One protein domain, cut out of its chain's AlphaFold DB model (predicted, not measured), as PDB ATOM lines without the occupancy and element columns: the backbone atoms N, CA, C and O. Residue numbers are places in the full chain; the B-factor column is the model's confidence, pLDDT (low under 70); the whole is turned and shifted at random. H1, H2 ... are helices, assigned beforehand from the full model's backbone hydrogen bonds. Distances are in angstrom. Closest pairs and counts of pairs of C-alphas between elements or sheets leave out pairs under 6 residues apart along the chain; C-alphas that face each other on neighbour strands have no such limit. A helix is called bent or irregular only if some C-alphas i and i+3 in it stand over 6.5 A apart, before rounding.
ATOM      1  N   ASN A  14     -54.646  60.571  -1.353       96.00
ATOM      2  CA  ASN A  14     -53.521  60.540  -0.425       96.00
ATOM      3  C   ASN A  14     -53.229  59.128   0.097       96.00
ATOM      4  O   ASN A  14     -52.065  58.780   0.313       96.00
ATOM      5  N   LEU A  15     -54.262  58.304   0.288       94.00
ATOM      6  CA  LEU A  15     -54.091  56.915   0.706       94.00
ATOM      7  C   LEU A  15     -53.471  56.090  -0.423       94.00
ATOM      8  O   LEU A  15     -52.520  55.344  -0.183       94.00
ATOM      9  N   LEU A  16     -53.962  56.266  -1.652       93.75
ATOM     10  CA  LEU A  16     -53.428  55.570  -2.819       93.75
ATOM     11  C   LEU A  16     -51.955  55.931  -3.058       93.75
ATOM     12  O   LEU A  16     -51.133  55.032  -3.226       93.75
ATOM     13  N   LYS A  17     -51.594  57.220  -2.985       94.75
ATOM     14  CA  LYS A  17     -50.199  57.679  -3.124       94.75
ATOM     15  C   LYS A  17     -49.273  57.032  -2.097       94.75
ATOM     16  O   LYS A  17     -48.227  56.505  -2.471       94.75
ATOM     17  N   LYS A  18     -49.668  57.011  -0.820       94.50
ATOM     18  CA  LYS A  18     -48.880  56.373   0.250       94.50
ATOM     19  C   LYS A  18     -48.726  54.869   0.031       94.50
ATOM     20  O   LYS A  18     -47.635  54.333   0.206       94.50
ATOM     21  N   ALA A  19     -49.796  54.187  -0.373       93.19
ATOM     22  CA  ALA A  19     -49.759  52.752  -0.633       93.19
ATOM     23  C   ALA A  19     -48.845  52.409  -1.821       93.19
ATOM     24  O   ALA A  19     -48.054  51.467  -1.739       93.19
ATOM     25  N   LEU A  20     -48.905  53.196  -2.899       93.50
ATOM     26  CA  LEU A  20     -48.020  53.053  -4.057       93.50
ATOM     27  C   LEU A  20     -46.557  53.298  -3.672       93.50
ATOM     28  O   LEU A  20     -45.712  52.464  -3.971       93.50
ATOM     29  N   GLN A  21     -46.262  54.374  -2.934       93.19
ATOM     30  CA  GLN A  21     -44.904  54.651  -2.442       93.19
ATOM     31  C   GLN A  21     -44.367  53.525  -1.553       93.19
ATOM     32  O   GLN A  21     -43.222  53.115  -1.706       93.19
ATOM     33  N   SER A  22     -45.196  52.995  -0.649       91.81
ATOM     34  CA  SER A  22     -44.790  51.913   0.251       91.81
ATOM     35  C   SER A  22     -44.577  50.582  -0.465       91.81
ATOM     36  O   SER A  22     -43.825  49.748   0.034       91.81
ATOM     37  N   THR A  23     -45.280  50.337  -1.572       88.19
ATOM     38  CA  THR A  23     -45.161  49.077  -2.317       88.19
ATOM     39  C   THR A  23     -44.137  49.154  -3.443       88.19
ATOM     40  O   THR A  23     -43.553  48.126  -3.762       88.19
ATOM     41  N   GLY A  24     -43.897  50.337  -4.018       89.50
ATOM     42  CA  GLY A  24     -43.052  50.519  -5.205       89.50
ATOM     43  C   GLY A  24     -43.649  49.907  -6.478       89.50
ATOM     44  O   GLY A  24     -42.958  49.759  -7.480       89.50
ATOM     45  N   GLU A  25     -44.924  49.520  -6.435       89.94
ATOM     46  CA  GLU A  25     -45.624  48.784  -7.486       89.94
ATOM     47  C   GLU A  25     -46.763  49.641  -8.083       89.94
ATOM     48  O   GLU A  25     -47.102  50.710  -7.574       89.94
ATOM     49  N   GLY A  26     -47.374  49.184  -9.182       92.00
ATOM     50  CA  GLY A  26     -48.552  49.833  -9.769       92.00
ATOM     51  C   GLY A  26     -49.856  49.525  -9.017       92.00
ATOM     52  O   GLY A  26     -49.951  48.537  -8.289       92.00
ATOM     53  N   VAL A  27     -50.909  50.314  -9.275       92.31
ATOM     54  CA  VAL A  27     -52.207  50.272  -8.558       92.31
ATOM     55  C   VAL A  27     -52.757  48.856  -8.378       92.31
ATOM     56  O   VAL A  27     -53.085  48.455  -7.264       92.31
ATOM     57  N   THR A  28     -52.832  48.066  -9.451       92.06
ATOM     58  CA  THR A  28     -53.385  46.704  -9.398       92.06
ATOM     59  C   THR A  28     -52.609  45.792  -8.448       92.06
ATOM     60  O   THR A  28     -53.208  44.992  -7.728       92.06
ATOM     61  N   ALA A  29     -51.280  45.891  -8.451       92.69
ATOM     62  CA  ALA A  29     -50.421  45.036  -7.645       92.69
ATOM     63  C   ALA A  29     -50.465  45.459  -6.166       92.69
ATOM     64  O   ALA A  29     -50.691  44.613  -5.297       92.69
ATOM     65  N   THR A  30     -50.454  46.767  -5.893       94.50
ATOM     66  CA  THR A  30     -50.674  47.340  -4.556       94.50
ATOM     67  C   THR A  30     -52.022  46.922  -3.963       94.50
ATOM     68  O   THR A  30     -52.080  46.457  -2.823       94.50
ATOM     69  N   VAL A  31     -53.111  47.017  -4.737       92.94
ATOM     70  CA  VAL A  31     -54.453  46.602  -4.289       92.94
ATOM     71  C   VAL A  31     -54.499  45.096  -4.023       92.94
ATOM     72  O   VAL A  31     -55.023  44.668  -2.995       92.94
ATOM     73  N   ARG A  32     -53.903  44.276  -4.898       92.75
ATOM     74  CA  ARG A  32     -53.814  42.821  -4.695       92.75
ATOM     75  C   ARG A  32     -53.075  42.481  -3.401       92.75
ATOM     76  O   ARG A  32     -53.558  41.651  -2.632       92.75
ATOM     77  N   LYS A  33     -51.942  43.135  -3.145       92.69
ATOM     78  CA  LYS A  33     -51.135  42.940  -1.935       92.69
ATOM     79  C   LYS A  33     -51.903  43.355  -0.680       92.69
ATOM     80  O   LYS A  33     -51.935  42.607   0.293       92.69
ATOM     81  N   GLY A  34     -52.616  44.481  -0.737       91.94
ATOM     82  CA  GLY A  34     -53.523  44.911   0.329       91.94
ATOM     83  C   GLY A  34     -54.600  43.867   0.644       91.94
ATOM     84  O   GLY A  34     -54.780  43.495   1.801       91.94
ATOM     85  N   LEU A  35     -55.262  43.320  -0.380       92.12
ATOM     86  CA  LEU A  35     -56.277  42.275  -0.200       92.12
ATOM     87  C   LEU A  35     -55.697  40.977   0.380       92.12
ATOM     88  O   LEU A  35     -56.333  40.353   1.227       92.12
ATOM     89  N   GLN A  36     -54.484  40.589  -0.021       91.31
ATOM     90  CA  GLN A  36     -53.788  39.437   0.560       91.31
ATOM     91  C   GLN A  36     -53.505  39.638   2.053       91.31
ATOM     92  O   GLN A  36     -53.750  38.729   2.847       91.31
ATOM     93  N   LEU A  37     -53.054  40.831   2.454       91.31
ATOM     94  CA  LEU A  37     -52.832  41.165   3.865       91.31
ATOM     95  C   LEU A  37     -54.136  41.118   4.669       91.31
ATOM     96  O   LEU A  37     -54.162  40.565   5.769       91.31
ATOM     97  N   VAL A  38     -55.234  41.637   4.113       90.75
ATOM     98  CA  VAL A  38     -56.556  41.574   4.754       90.75
ATOM     99  C   VAL A  38     -57.030  40.126   4.896       90.75
ATOM    100  O   VAL A  38     -57.483  39.747   5.975       90.75
ATOM    101  N   ALA A  39     -56.867  39.291   3.868       89.19
ATOM    102  CA  ALA A  39     -57.207  37.869   3.945       89.19
ATOM    103  C   ALA A  39     -56.372  37.140   5.015       89.19
ATOM    104  O   ALA A  39     -56.914  36.378   5.819       89.19
ATOM    105  N   ALA A  40     -55.071  37.433   5.091       88.94
ATOM    106  CA  ALA A  40     -54.177  36.870   6.100       88.94
ATOM    107  C   ALA A  40     -54.471  37.382   7.524       88.94
ATOM    108  O   ALA A  40     -54.202  36.683   8.503       88.94
ATOM    109  N   SER A  41     -55.060  38.575   7.668       88.31
ATOM    110  CA  SER A  41     -55.334  39.200   8.973       88.31
ATOM    111  C   SER A  41     -56.207  38.342   9.897       88.31
ATOM    112  O   SER A  41     -56.076  38.417  11.117       88.31
ATOM    113  N   LEU A  42     -57.057  37.481   9.333       83.81
ATOM    114  CA  LEU A  42     -57.893  36.544  10.087       83.81
ATOM    115  C   LEU A  42     -57.058  35.501  10.839       83.81
ATOM    116  O   LEU A  42     -57.352  35.206  11.999       83.81
ATOM    117  N   ALA A  43     -56.001  34.977  10.215       81.12
ATOM    118  CA  ALA A  43     -55.082  34.042  10.861       81.12
ATOM    119  C   ALA A  43     -54.310  34.729  11.996       81.12
ATOM    120  O   ALA A  43     -54.245  34.205  13.109       81.12
ATOM    121  N   TYR A  44     -53.824  35.952  11.755       79.94
ATOM    122  CA  TYR A  44     -53.160  36.756  12.783       79.94
ATOM    123  C   TYR A  44     -54.083  37.074  13.966       79.94
ATOM    124  O   TYR A  44     -53.669  36.933  15.116       79.94
ATOM    125  N   LYS A  45     -55.350  37.432  13.713       85.38
ATOM    126  CA  LYS A  45     -56.348  37.659  14.772       85.38
ATOM    127  C   LYS A  45     -56.567  36.412  15.631       85.38
ATOM    128  O   LYS A  45     -56.599  36.525  16.853       85.38
ATOM    129  N   LYS A  46     -56.676  35.228  15.018       84.25
ATOM    130  CA  LYS A  46     -56.823  33.955  15.748       84.25
ATOM    131  C   LYS A  46     -55.597  33.641  16.608       84.25
ATOM    132  O   LYS A  46     -55.752  33.267  17.764       84.25
ATOM    133  N   LEU A  47     -54.388  33.848  16.084       83.06
ATOM    134  CA  LEU A  47     -53.150  33.679  16.855       83.06
ATOM    135  C   LEU A  47     -53.071  34.638  18.049       83.06
ATOM    136  O   LEU A  47     -52.747  34.220  19.158       83.06
ATOM    137  N   LEU A  48     -53.422  35.911  17.851       83.06
ATOM    138  CA  LEU A  48     -53.462  36.905  18.927       83.06
ATOM    139  C   LEU A  48     -54.429  36.512  20.054       83.06
ATOM    140  O   LEU A  48     -54.120  36.755  21.216       83.06
ATOM    141  N   GLN A  49     -55.551  35.857  19.747       84.25
ATOM    142  CA  GLN A  49     -56.489  35.359  20.764       84.25
ATOM    143  C   GLN A  49     -55.931  34.216  21.625       84.25
ATOM    144  O   GLN A  49     -56.478  33.948  22.697       84.25
ATOM    145  N   LEU A  50     -54.879  33.529  21.171       80.62
ATOM    146  CA  LEU A  50     -54.181  32.490  21.932       80.62
ATOM    147  C   LEU A  50     -53.070  33.071  22.824       80.62
ATOM    148  O   LEU A  50     -52.544  32.369  23.690       80.62
ATOM    149  N   ARG A  51     -52.730  34.358  22.657       74.19
ATOM    150  CA  ARG A  51     -51.732  35.051  23.479       74.19
ATOM    151  C   ARG A  51     -52.166  35.037  24.946       74.19
ATOM    152  O   ARG A  51     -53.256  35.484  25.282       74.19
ATOM    153  N   GLY A  52     -51.306  34.512  25.817       74.81
ATOM    154  CA  GLY A  52     -51.569  34.394  27.256       74.81
ATOM    155  C   GLY A  52     -52.463  33.216  27.660       74.81
ATOM    156  O   GLY A  52     -52.542  32.914  28.845       74.81
ATOM    157  N   LYS A  53     -53.089  32.512  26.702       78.81
ATOM    158  CA  LYS A  53     -53.864  31.290  26.979       78.81
ATOM    159  C   LYS A  53     -52.995  30.041  27.054       78.81
ATOM    160  O   LYS A  53     -53.360  29.089  27.730       78.81
ATOM    161  N   TYR A  54     -51.859  30.044  26.360       71.06
ATOM    162  CA  TYR A  54     -50.922  28.929  26.363       71.06
ATOM    163  C   TYR A  54     -49.599  29.345  26.998       71.06
ATOM    164  O   TYR A  54     -49.006  30.362  26.624       71.06
ATOM    165  N   LYS A  55     -49.130  28.555  27.968       67.75
ATOM    166  CA  LYS A  55     -47.819  28.740  28.586       67.75
ATOM    167  C   LYS A  55     -46.793  28.117  27.641       67.75
ATOM    168  O   LYS A  55     -46.631  26.902  27.615       67.75
ATOM    169  N   PHE A  56     -46.153  28.937  26.812       65.06
ATOM    170  CA  PHE A  56     -45.064  28.461  25.965       65.06
ATOM    171  C   PHE A  56     -43.917  27.986  26.867       65.06
ATOM    172  O   PHE A  56     -43.259  28.794  27.515       65.06
ATOM    173  N   SER A  57     -43.695  26.674  26.923       68.25
ATOM    174  CA  SER A  57     -42.572  26.032  27.614       68.25
ATOM    175  C   SER A  57     -41.319  26.058  26.735       68.25
ATOM    176  O   SER A  57     -40.704  25.026  26.481       68.25
ATOM    177  N   ILE A  58     -41.008  27.223  26.172       71.56
ATOM    178  CA  ILE A  58     -39.874  27.402  25.270       71.56
ATOM    179  C   ILE A  58     -38.773  28.114  26.049       71.56
ATOM    180  O   ILE A  58     -38.968  29.243  26.505       71.56
ATOM    181  N   ASP A  59     -37.623  27.456  26.187       76.75
ATOM    182  CA  ASP A  59     -36.431  28.064  26.768       76.75
ATOM    183  C   ASP A  59     -35.781  29.008  25.744       76.75
ATOM    184  O   ASP A  59     -35.190  28.604  24.739       76.75
ATOM    185  N   LEU A  60     -35.916  30.309  26.001       79.25
ATOM    186  CA  LEU A  60     -35.359  31.363  25.154       79.25
ATOM    187  C   LEU A  60     -33.826  31.335  25.105       79.25
ATOM    188  O   LEU A  60     -33.251  31.863  24.150       79.25
ATOM    189  N   ASN A  61     -33.166  30.754  26.111       80.25
ATOM    190  CA  ASN A  61     -31.712  30.632  26.135       80.25
ATOM    191  C   ASN A  61     -31.237  29.532  25.184       80.25
ATOM    192  O   ASN A  61     -30.217  29.713  24.524       80.25
ATOM    193  N   GLU A  62     -31.990  28.436  25.049       81.81
ATOM    194  CA  GLU A  62     -31.684  27.384  24.072       81.81
ATOM    195  C   GLU A  62     -31.822  27.866  22.631       81.81
ATOM    196  O   GLU A  62     -30.915  27.656  21.827       81.81
ATOM    197  N   LEU A  63     -32.901  28.585  22.311       80.81
ATOM    198  CA  LEU A  63     -33.147  29.079  20.951       80.81
ATOM    199  C   LEU A  63     -32.122  30.114  20.464       80.81
ATOM    200  O   LEU A  63     -32.011  30.361  19.267       80.81
ATOM    201  N   ARG A  64     -31.389  30.756  21.380       84.81
ATOM    202  CA  ARG A  64     -30.394  31.791  21.055       84.81
ATOM    203  C   ARG A  64     -28.973  31.252  20.922       84.81
ATOM    204  O   ARG A  64     -28.082  32.035  20.604       84.81
ATOM    205  N   LYS A  65     -28.760  29.946  21.121       84.19
ATOM    206  CA  LYS A  65     -27.442  29.300  20.985       84.19
ATOM    207  C   LYS A  65     -26.865  29.396  19.563       84.19
ATOM    208  O   LYS A  65     -25.653  29.319  19.416       84.19
TER     209      LYS A  65
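AT A GLANCE: This is residues 14 to 65 of the 68 residues of an uncharacterized protein of Deltaproteobacteria bacterium RIFCSPHIGHO2_12_FULL_43_9 (UniProt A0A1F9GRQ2). One long, kinked helix, H2, makes most of the length; the shorter H1 meets its first end at a corner, nearly square to it, and a thin stretch from its other end leads to the tiny helix H3. Residues 35 to 65 stand free, so that most of H2, the stretch after it and H3 stick out as one arm with no other part packed on it. The printed part has 52 residues with three named helices, in the order H1, H2, H3 along the chain, and no named strand; its class is all helix. It is extended, with a radius of gyration of the C-alphas of 17.7 A, and elongated, spanning 45 by 27 by 17 A.

HOW THE PARTS SIT: The longest helix is H2, residues 27 to 50, with a kink of 31 degrees near residue 43. It is neither bent nor irregular, but only just: C-alphas 39 and 42 are 6.3 A apart. H1, residues 14 to 23, touches H2, and of H2 residues 27 to 30 alone touch H1. Their closest C-alphas, those of Thr 23 and Thr 30, are 6.2 A apart. The lines of H1 and H2 are about perpendicular, at 82 degrees, and their centres are 17.0 A apart. H3, residues 60 to 63, touches no helix: it is apart from H1 and apart from H2. In H1 every O i to N i+4 pair is within hydrogen-bond range, in H2 17 of 20 are, and H3 is too short for such a pair; its one O i to N i+3 pair is not within range.

IN THESE COORDINATES: H2 runs from Val 27, with its C-alpha at (-52.207, 50.272, -8.558), to Leu 50, with its C-alpha at (-54.181, 32.490, 21.932), 35.4 A from first to last C-alpha. H1 begins at Asn 14, with its C-alpha at (-53.521, 60.540, -0.425), and ends at Thr 23, 14.3 A from first to last C-alpha. H3 runs from Leu 60 to Leu 63, where the C-alpha is at (-33.147, 29.079, 20.951), and measures 5.3 A from first to last C-alpha.

THE WHOLE: The two C-alphas farthest apart, those of Asn 14 and Glu 62, are 46.7 A apart. The printed part has no cut from residue 14 to residue 65. The link from H1 to H2 is tight, with 3 residues, and the link from H2 to H3 is short, with 9 residues. The mean pLDDT of the printed part is 85.8, and residues 55 to 57, in the link from H2 to H3, are under 70.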